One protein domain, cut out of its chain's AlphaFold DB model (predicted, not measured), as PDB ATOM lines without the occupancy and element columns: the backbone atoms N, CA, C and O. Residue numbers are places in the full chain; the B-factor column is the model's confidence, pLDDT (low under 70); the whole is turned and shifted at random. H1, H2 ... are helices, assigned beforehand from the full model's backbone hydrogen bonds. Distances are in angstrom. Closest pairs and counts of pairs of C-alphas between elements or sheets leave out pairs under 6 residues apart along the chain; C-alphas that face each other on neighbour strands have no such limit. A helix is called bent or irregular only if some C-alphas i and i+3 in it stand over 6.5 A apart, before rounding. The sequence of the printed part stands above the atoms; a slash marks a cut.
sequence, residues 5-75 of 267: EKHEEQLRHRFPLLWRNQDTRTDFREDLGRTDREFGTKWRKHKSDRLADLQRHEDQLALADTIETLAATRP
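What this domain is: This is residues 5 to 75 of the 267 residues of an uncharacterized protein of Acidobacteria bacterium (UniProt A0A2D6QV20). A long single helix, H5, makes the longest axis, and a small head of short helices and links, H1 to H4, gathers beside its first part, while its last residues, 66 to 75, stick out free as an arm. H2 packs on H5 partway along it, H3 comes near it about perpendicular, and H1 and H4 touch each other toward the end of the head away from the arm. The printed part has 71 residues with five named helices, in the order H1 H2 H3 H4 H5, and no named strand; the class is all helix. The whole is loose, with a radius of gyration of the C-alphas of 14.0 A, and spans 49 by 22 by 19 A.

How they stand to each other: H1, residues 5 to 8, touches H4, residues 36 to 42, with the closest C-alphas, those of His 7 and Asp 36, 5.0 A apart. H2, residues 16 to 20, touches H5, residues 47 to 75; H5 does so with residues 57 to 62 alone, and the closest C-alphas are those of Leu 18 and Glu 58, 5.7 A apart. H2 and H3, residues 26 to 32, only just touch, with 3 pairs of C-alphas within 8 A, the closest being those of Trp 19 and Arg 29 at 6.8 A. H3 and H4 are close but not clearly touching, at a steep tilt of 43 degrees, opposite ways; their closest C-alphas, Asp 31 and Phe 39, are 6.5 A apart. H3 and H5 are close but not clearly touching, about perpendicular at 83 degrees, with the C-alphas of Phe 28 and Leu 54 the closest at 7.3 A. H4 and H5 are also close but not clearly touching, at a steep tilt of 55 degrees, opposite ways; the closest C-alphas, Gly 40 and Lys 47, are 6.0 A apart. H1 is apart from H2, H3 and H5, and H2 is apart from H4. In H2, H3 and H4 every O i to N i+4 pair is within hydrogen-bond range, and in H5 24 of 25 are; H1 is too short for such a pair, and its 1 O i to N i+3 pair is within range.

Where its parts are: H1 begins at C-alpha 5, (121.553, 192.512, 163.084). H3 measures 9.8 A from first to last C-alpha and H4 10.0 A, while H1 and H2 measure 5.5 A and 6.2 A. H5 runs 43.1 A from C-alpha 47, (126.052, 185.350, 146.286), to C-alpha 75, (163.096, 177.083, 166.609). It is irregular, but only just: C-alphas 72 and 75 are 6.7 A apart.

The domain as a whole: The two C-alphas farthest apart, those of Thr 41 and Pro 75, are 49.0 A apart. Without residues 66 to 75, which stand free, the body spans 31 by 21 by 19 A. The printed part has no cut. The link from H1 to H2 is short, and the other three are tight. Mean pLDDT of the printed part is 86.3; residues 5 to 8 are under 70.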
ATOM      1  N   GLU A   5     120.203 191.994 162.790       53.88
ATOM      2  CA  GLU A   5     121.553 192.512 163.084       53.88
ATOM      3  C   GLU A   5     122.599 191.937 162.115       53.88
ATOM      4  O   GLU A   5     123.515 192.627 161.676       53.88
ATOM      5  N   LYS A   6     122.415 190.678 161.702       56.50
ATOM      6  CA  LYS A   6     123.314 189.973 160.776       56.50
ATOM      7  C   LYS A   6     123.276 190.529 159.343       56.50
ATOM      8  O   LYS A   6     124.198 190.283 158.571       56.50
ATOM      9  N   HIS A   7     122.212 191.248 158.975       59.34
ATOM     10  CA  HIS A   7     122.061 191.854 157.648       59.34
ATOM     11  C   HIS A   7     122.641 193.269 157.543       59.34
ATOM     12  O   HIS A   7     122.881 193.726 156.424       59.34
ATOM     13  N   GLU A   8     122.875 193.934 158.678       64.12
ATOM     14  CA  GLU A   8     123.473 195.274 158.760       64.12
ATOM     15  C   GLU A   8     124.979 195.236 159.061       64.12
ATOM     16  O   GLU A   8     125.684 196.216 158.827       64.12
ATOM     17  N   GLU A   9     125.504 194.095 159.517       76.81
ATOM     18  CA  GLU A   9     126.938 193.908 159.709       76.81
ATOM     19  C   GLU A   9     127.685 193.916 158.363       76.81
ATOM     20  O   GLU A   9     127.306 193.250 157.392       76.81
ATOM     21  N   GLN A  10     128.762 194.701 158.295       85.75
ATOM     22  CA  GLN A  10     129.606 194.765 157.106       85.75
ATOM     23  C   GLN A  10     130.457 193.508 156.962       85.75
ATOM     24  O   GLN A  10     131.026 193.006 157.935       85.75
ATOM     25  N   LEU A  11     130.630 193.049 155.723       86.81
ATOM     26  CA  LEU A  11     131.370 191.821 155.430       86.81
ATOM     27  C   LEU A  11     132.837 191.866 155.884       86.81
ATOM     28  O   LEU A  11     133.394 190.821 156.211       86.81
ATOM     29  N   ARG A  12     133.447 193.052 156.012       86.88
ATOM     30  CA  ARG A  12     134.793 193.231 156.591       86.88
ATOM     31  C   ARG A  12     134.965 192.643 157.997       86.88
ATOM     32  O   ARG A  12     136.078 192.289 158.363       86.88
ATOM     33  N   HIS A  13     133.894 192.550 158.790       87.69
ATOM     34  CA  HIS A  13     133.953 191.953 160.131       87.69
ATOM     35  C   HIS A  13     134.018 190.426 160.071       87.69
ATOM     36  O   HIS A  13     134.576 189.793 160.964       87.69
ATOM     37  N   ARG A  14     133.506 189.842 158.983       87.19
ATOM     38  CA  ARG A  14     133.531 188.405 158.718       87.19
ATOM     39  C   ARG A  14     134.817 187.943 158.022       87.19
ATOM     40  O   ARG A  14     135.178 186.783 158.169       87.19
ATOM     41  N   PHE A  15     135.494 188.841 157.306       90.44
ATOM     42  CA  PHE A  15     136.764 188.585 156.608       90.44
ATOM     43  C   PHE A  15     137.844 189.604 157.032       90.44
ATOM     44  O   PHE A  15     138.217 190.499 156.258       90.44
ATOM     45  N   PRO A  16     138.281 189.562 158.306       90.50
ATOM     46  CA  PRO A  16     139.194 190.551 158.868       90.50
ATOM     47  C   PRO A  16     140.592 190.537 158.236       90.50
ATOM     48  O   PRO A  16     141.212 191.602 158.157       90.50
ATOM     49  N   LEU A  17     141.106 189.386 157.792       89.81
ATOM     50  CA  LEU A  17     142.446 189.284 157.203       89.81
ATOM     51  C   LEU A  17     142.476 189.928 155.818       89.81
ATOM     52  O   LEU A  17     143.355 190.746 155.543       89.81
ATOM     53  N   LEU A  18     141.472 189.661 154.982       90.69
ATOM     54  CA  LEU A  18     141.318 190.324 153.691       90.69
ATOM     55  C   LEU A  18     141.105 191.828 153.835       90.69
ATOM     56  O   LEU A  18     141.613 192.605 153.028       90.69
ATOM     57  N   TRP A  19     140.376 192.275 154.858       91.75
ATOM     58  CA  TRP A  19     140.202 193.707 155.086       91.75
ATOM     59  C   TRP A  19     141.524 194.403 155.451       91.75
ATOM     60  O   TRP A  19     141.814 195.488 154.936       91.75
ATOM     61  N   ARG A  20     142.328 193.769 156.317       89.88
ATOM     62  CA  ARG A  20     143.621 194.291 156.793       89.88
ATOM     63  C   ARG A  20     144.726 194.225 155.741       89.88
ATOM     64  O   ARG A  20     145.618 195.071 155.767       89.88
ATOM     65  N   ASN A  21     144.678 193.254 154.832       88.62
ATOM     66  CA  ASN A  21     145.684 193.106 153.790       88.62
ATOM     67  C   ASN A  21     145.616 194.280 152.789       88.62
ATOM     68  O   ASN A  21     144.567 194.585 152.217       88.62
ATOM     69  N   GLN A  22     146.737 194.976 152.589       87.06
ATOM     70  CA  GLN A  22     146.813 196.138 151.699       87.06
ATOM     71  C   GLN A  22     146.669 195.745 150.225       87.06
ATOM     72  O   GLN A  22     146.034 196.491 149.476       87.06
ATOM     73  N   ASP A  23     147.117 194.538 149.872       88.50
ATOM     74  CA  ASP A  23     147.133 193.987 148.513       88.50
ATOM     75  C   ASP A  23     145.813 193.311 148.110       88.50
ATOM     76  O   ASP A  23     145.693 192.722 147.032       88.50
ATOM     77  N   THR A  24     144.786 193.384 148.962       88.06
ATOM     78  CA  THR A  24     143.454 192.874 148.630       88.06
ATOM     79  C   THR A  24     142.912 193.567 147.387       88.06
ATOM     80  O   THR A  24     142.816 194.796 147.327       88.06
ATOM     81  N   ARG A  25     142.505 192.758 146.403       90.50
ATOM     82  CA  ARG A  25     141.952 193.226 145.129       90.50
ATOM     83  C   ARG A  25     140.819 194.232 145.343       90.50
ATOM     84  O   ARG A  25     139.962 194.043 146.209       90.50
ATOM     85  N   THR A  26     140.765 195.262 144.500       88.38
ATOM     86  CA  THR A  26     139.780 196.350 144.592       88.38
ATOM     87  C   THR A  26     138.340 195.839 144.601       88.38
ATOM     88  O   THR A  26     137.526 196.307 145.392       88.38
ATOM     89  N   ASP A  27     138.037 194.813 143.798       88.00
ATOM     90  CA  ASP A  27     136.703 194.217 143.723       88.00
ATOM     91  C   ASP A  27     136.291 193.496 145.016       88.00
ATOM     92  O   ASP A  27     135.120 193.536 145.391       88.00
ATOM     93  N   PHE A  28     137.238 192.882 145.731       88.19
ATOM     94  CA  PHE A  28     136.992 192.333 147.067       88.19
ATOM     95  C   PHE A  28     136.885 193.428 148.119       88.19
ATOM     96  O   PHE A  28     135.992 193.370 148.956       88.19
ATOM     97  N   ARG A  29     137.723 194.467 148.061       89.56
ATOM     98  CA  ARG A  29     137.661 195.583 149.016       89.56
ATOM     99  C   ARG A  29     136.318 196.322 148.951       89.56
ATOM    100  O   ARG A  29     135.745 196.636 149.993       89.56
ATOM    101  N   GLU A  30     135.776 196.521 147.751       89.00
ATOM    102  CA  GLU A  30     134.425 197.060 147.550       89.00
ATOM    103  C   GLU A  30     133.313 196.135 148.054       89.00
ATOM    104  O   GLU A  30     132.270 196.614 148.496       89.00
ATOM    105  N   ASP A  31     133.493 194.819 147.942       88.56
ATOM    106  CA  ASP A  31     132.529 193.836 148.430       88.56
ATOM    107  C   ASP A  31     132.556 193.744 149.971       88.56
ATOM    108  O   ASP A  31     131.502 193.652 150.594       88.56
ATOM    109  N   LEU A  32     133.733 193.855 150.596       88.00
ATOM    110  CA  LEU A  32     133.926 193.831 152.053       88.00
ATOM    111  C   LEU A  32     133.366 195.071 152.766       88.00
ATOM    112  O   LEU A  32     132.936 194.977 153.916       88.00
ATOM    113  N   GLY A  33     133.351 196.223 152.089       88.12
ATOM    114  CA  GLY A  33     132.759 197.461 152.610       88.12
ATOM    115  C   GLY A  33     131.225 197.469 152.636       88.12
ATOM    116  O   GLY A  33     130.638 198.391 153.200       88.12
ATOM    117  N   ARG A  34     130.574 196.464 152.037       89.19
ATOM    118  CA  ARG A  34     129.112 196.350 151.959       89.19
ATOM    119  C   ARG A  34     128.542 195.579 153.140       89.19
ATOM    120  O   ARG A  34     129.176 194.678 153.693       89.19
ATOM    121  N   THR A  35     127.295 195.892 153.466       86.94
ATOM    122  CA  THR A  35     126.453 195.052 154.329       86.94
ATOM    123  C   THR A  35     126.039 193.767 153.607       86.94
ATOM    124  O   THR A  35     126.012 193.712 152.373       86.94
ATOM    125  N   ASP A  36     125.659 192.721 154.345       83.44
ATOM    126  CA  ASP A  36     125.194 191.462 153.737       83.44
ATOM    127  C   ASP A  36     123.971 191.662 152.812       83.44
ATOM    128  O   ASP A  36     123.810 190.956 151.804       83.44
ATOM    129  N   ARG A  37     123.133 192.671 153.104       82.94
ATOM    130  CA  ARG A  37     122.004 193.079 152.257       82.94
ATOM    131  C   ARG A  37     122.464 193.690 150.931       82.94
ATOM    132  O   ARG A  37     122.004 193.257 149.876       82.94
ATOM    133  N   GLU A  38     123.367 194.666 150.964       86.44
ATOM    134  CA  GLU A  38     123.918 195.327 149.765       86.44
ATOM    135  C   GLU A  38     124.782 194.389 148.917       86.44
ATOM    136  O   GLU A  38     124.849 194.498 147.688       86.44
ATOM    137  N   PHE A  39     125.446 193.441 149.569       86.81
ATOM    138  CA  PHE A  39     126.172 192.386 148.890       86.81
ATOM    139  C   PHE A  39     125.206 191.428 148.176       86.81
ATOM    140  O   PHE A  39     125.401 191.102 147.004       86.81
ATOM    141  N   GLY A  40     124.113 191.034 148.841       84.19
ATOM    142  CA  GLY A  40     123.077 190.185 148.252       84.19
ATOM    143  C   GLY A  40     122.323 190.830 147.084       84.19
ATOM    144  O   GLY A  40     121.937 190.127 146.149       84.19
ATOM    145  N   THR A  41     122.142 192.155 147.081       86.88
ATOM    146  CA  THR A  41     121.530 192.863 145.944       86.88
ATOM    147  C   THR A  41     122.460 192.952 144.736       86.88
ATOM    148  O   THR A  41     121.974 192.809 143.613       86.88
ATOM    149  N   LYS A  42     123.777 193.125 144.935       85.75
ATOM    150  CA  LYS A  42     124.775 193.097 143.848       85.75
ATOM    151  C   LYS A  42     124.933 191.695 143.255       85.75
ATOM    152  O   LYS A  42     124.919 191.541 142.038       85.75
ATOM    153  N   TRP A  43     125.015 190.670 144.100       85.69
ATOM    154  CA  TRP A  43     125.319 189.294 143.693       85.69
ATOM    155  C   TRP A  43     124.090 188.367 143.713       85.69
ATOM    156  O   TRP A  43     124.194 187.208 144.103       85.69
ATOM    157  N   ARG A  44     122.916 188.837 143.263       80.88
ATOM    158  CA  ARG A  44     121.614 188.128 143.377       80.88
ATOM    159  C   ARG A  44     121.620 186.633 143.026       80.88
ATOM    160  O   ARG A  44     120.923 185.872 143.685       80.88
ATOM    161  N   LYS A  45     122.356 186.221 141.986       84.06
ATOM    162  CA  LYS A  45     122.420 184.820 141.517       84.06
ATOM    163  C   LYS A  45     123.692 184.067 141.931       84.06
ATOM    164  O   LYS A  45     123.682 182.847 141.908       84.06
ATOM    165  N   HIS A  46     124.749 184.781 142.324       87.69
ATOM    166  CA  HIS A  46     126.086 184.223 142.588       87.69
ATOM    167  C   HIS A  46     126.603 184.570 143.991       87.69
ATOM    168  O   HIS A  46     127.803 184.530 144.248       87.69
ATOM    169  N   LYS A  47     125.704 184.950 144.913       87.56
ATOM    170  CA  LYS A  47     126.052 185.350 146.286       87.56
ATOM    171  C   LYS A  47     126.860 184.255 146.983       87.56
ATOM    172  O   LYS A  47     127.842 184.568 147.647       87.56
ATOM    173  N   SER A  48     126.450 182.995 146.827       86.81
ATOM    174  CA  SER A  48     127.140 181.829 147.390       86.81
ATOM    175  C   SER A  48     128.560 181.698 146.855       86.81
ATOM    176  O   SER A  48     129.493 181.586 147.642       86.81
ATOM    177  N   ASP A  49     128.720 181.773 145.536       88.62
ATOM    178  CA  ASP A  49     129.996 181.543 144.857       88.62
ATOM    179  C   ASP A  49     130.983 182.658 145.205       88.62
ATOM    180  O   ASP A  49     132.124 182.404 145.577       88.62
ATOM    181  N   ARG A  50     130.502 183.907 145.212       90.19
ATOM    182  CA  ARG A  50     131.309 185.069 145.582       90.19
ATOM    183  C   ARG A  50     131.699 185.065 147.063       90.19
ATOM    184  O   ARG A  50     132.814 185.459 147.390       90.19
ATOM    185  N   LEU A  51     130.817 184.614 147.963       90.00
ATOM    186  CA  LEU A  51     131.172 184.413 149.375       90.00
ATOM    187  C   LEU A  51     132.184 183.280 149.551       90.00
ATOM    188  O   LEU A  51     133.068 183.404 150.391       90.00
ATOM    189  N   ALA A  52     132.070 182.201 148.775       90.00
ATOM    190  CA  ALA A  52     133.036 181.109 148.794       90.00
ATOM    191  C   ALA A  52     134.411 181.564 148.283       90.00
ATOM    192  O   ALA A  52     135.428 181.151 148.833       90.00
ATOM    193  N   ASP A  53     134.456 182.453 147.287       91.75
ATOM    194  CA  ASP A  53     135.702 183.063 146.823       91.75
ATOM    195  C   ASP A  53     136.337 183.958 147.896       91.75
ATOM    196  O   ASP A  53     137.527 183.814 148.172       91.75
ATOM    197  N   LEU A  54     135.554 184.828 148.551       91.38
ATOM    198  CA  LEU A  54     136.038 185.631 149.684       91.38
ATOM    199  C   LEU A  54     136.551 184.738 150.823       91.38
ATOM    200  O   LEU A  54     137.644 184.965 151.330       91.38
ATOM    201  N   GLN A  55     135.814 183.680 151.175       92.38
ATOM    202  CA  GLN A  55     136.238 182.724 152.198       92.38
ATOM    203  C   GLN A  55     137.542 182.022 151.812       92.38
ATOM    204  O   GLN A  55     138.453 181.961 152.624       92.38
ATOM    205  N   ARG A  56     137.678 181.557 150.564       93.19
ATOM    206  CA  ARG A  56     138.899 180.884 150.097       93.19
ATOM    207  C   ARG A  56     140.127 181.782 150.231       93.19
ATOM    208  O   ARG A  56     141.190 181.308 150.619       93.19
ATOM    209  N   HIS A  57     139.995 183.063 149.895       90.88
ATOM    210  CA  HIS A  57     141.096 184.015 150.009       90.88
ATOM    211  C   HIS A  57     141.406 184.390 151.467       90.88
ATOM    212  O   HIS A  57     142.577 184.527 151.812       90.88
ATOM    213  N   GLU A  58     140.394 184.496 152.330       91.88
ATOM    214  CA  GLU A  58     140.588 184.648 153.780       91.88
ATOM    215  C   GLU A  58     141.332 183.438 154.365       91.88
ATOM    216  O   GLU A  58     142.322 183.609 155.072       91.88
ATOM    217  N   ASP A  59     140.919 182.219 154.004       91.00
ATOM    218  CA  ASP A  59     141.534 180.968 154.461       91.00
ATOM    219  C   ASP A  59     142.991 180.847 153.987       91.00
ATOM    220  O   ASP A  59     143.851 180.374 154.726       91.00
ATOM    221  N   GLN A  60     143.297 181.304 152.767       91.50
ATOM    222  CA  GLN A  60     144.670 181.358 152.254       91.50
ATOM    223  C   GLN A  60     145.551 182.310 153.066       91.50
ATOM    224  O   GLN A  60     146.693 181.962 153.372       91.50
ATOM    225  N   LEU A  61     145.034 183.486 153.435       91.69
ATOM    226  CA  LEU A  61     145.756 184.425 154.296       91.69
ATOM    227  C   LEU A  61     145.936 183.858 155.708       91.69
ATOM    228  O   LEU A  61     147.034 183.940 156.251       91.69
ATOM    229  N   ALA A  62     144.903 183.225 156.269       90.06
ATOM    230  CA  ALA A  62     144.981 182.571 157.574       90.06
ATOM    231  C   ALA A  62     146.018 181.436 157.581       90.06
ATOM    232  O   ALA A  62     146.792 181.297 158.529       90.06
ATOM    233  N   LEU A  63     146.064 180.635 156.513       90.31
ATOM    234  CA  LEU A  63     147.054 179.576 156.354       90.31
ATOM    235  C   LEU A  63     148.470 180.150 156.247       90.31
ATOM    236  O   LEU A  63     149.372 179.632 156.897       90.31
ATOM    237  N   ALA A  64     148.665 181.213 155.464       89.19
ATOM    238  CA  ALA A  64     149.962 181.870 155.334       89.19
ATOM    239  C   ALA A  64     150.461 182.414 156.686       89.19
ATOM    240  O   ALA A  64     151.582 182.097 157.082       89.19
ATOM    241  N   ASP A  65     149.605 183.122 157.428       88.50
ATOM    242  CA  ASP A  65     149.909 183.652 158.767       88.50
ATOM    243  C   ASP A  65     150.224 182.527 159.774       88.50
ATOM    244  O   ASP A  65     151.177 182.593 160.555       88.50
ATOM    245  N   THR A  66     149.483 181.416 159.699       86.94
ATOM    246  CA  THR A  66     149.736 180.228 160.532       86.94
ATOM    247  C   THR A  66     151.077 179.574 160.195       86.94
ATOM    248  O   THR A  66     151.809 179.171 161.099       86.94
ATOM    249  N   ILE A  67     151.420 179.460 158.908       87.69
ATOM    250  CA  ILE A  67     152.706 178.909 158.457       87.69
ATOM    251  C   ILE A  67     153.858 179.795 158.933       87.69
ATOM    252  O   ILE A  67     154.850 179.272 159.440       87.69
ATOM    253  N   GLU A  68     153.724 181.113 158.808       86.44
ATOM    254  CA  GLU A  68     154.722 182.074 159.276       86.44
ATOM    255  C   GLU A  68     154.904 181.989 160.796       86.44
ATOM    256  O   GLU A  68     156.025 181.827 161.287       86.44
ATOM    257  N   THR A  69     153.801 181.969 161.545       85.12
ATOM    258  CA  THR A  69     153.809 181.809 163.005       85.12
ATOM    259  C   THR A  69     154.465 180.493 163.422       85.12
ATOM    260  O   THR A  69     155.294 180.461 164.337       85.12
ATOM    261  N   LEU A  70     154.144 179.390 162.741       86.06
ATOM    262  CA  LEU A  70     154.761 178.091 163.001       86.06
ATOM    263  C   LEU A  70     156.263 178.122 162.701       86.06
ATOM    264  O   LEU A  70     157.052 177.609 163.496       86.06
ATOM    265  N   ALA A  71     156.668 178.729 161.583       85.56
ATOM    266  CA  ALA A  71     158.071 178.866 161.207       85.56
ATOM    267  C   ALA A  71     158.862 179.685 162.241       85.56
ATOM    268  O   ALA A  71     159.977 179.295 162.589       85.56
ATOM    269  N   ALA A  72     158.272 180.751 162.787       84.38
ATOM    270  CA  ALA A  72     158.869 181.561 163.848       84.38
ATOM    271  C   ALA A  72     158.944 180.823 165.199       84.38
ATOM    272  O   ALA A  72     159.929 180.942 165.927       84.38
ATOM    273  N   THR A  73     157.928 180.019 165.529       85.12
ATOM    274  CA  THR A  73     157.816 179.360 166.844       85.12
ATOM    275  C   THR A  73     158.623 178.059 166.924       85.12
ATOM    276  O   THR A  73     159.119 177.683 167.988       85.12
ATOM    277  N   ARG A  74     158.798 177.351 165.802       88.56
ATOM    278  CA  ARG A  74     159.457 176.035 165.761       88.56
ATOM    279  C   ARG A  74     160.892 176.030 166.317       88.56
ATOM    280  O   ARG A  74     161.198 175.115 167.082       88.56
ATOM    281  N   PRO A  75     161.769 177.006 166.003       87.94
ATOM    282  CA  PRO A  75     163.096 177.083 166.609       87.94
ATOM    283  C   PRO A  75     163.034 177.252 168.128       87.94
ATOM    284  O   PRO A  75     163.812 176.623 168.839       87.94
TER     285      PRO A  75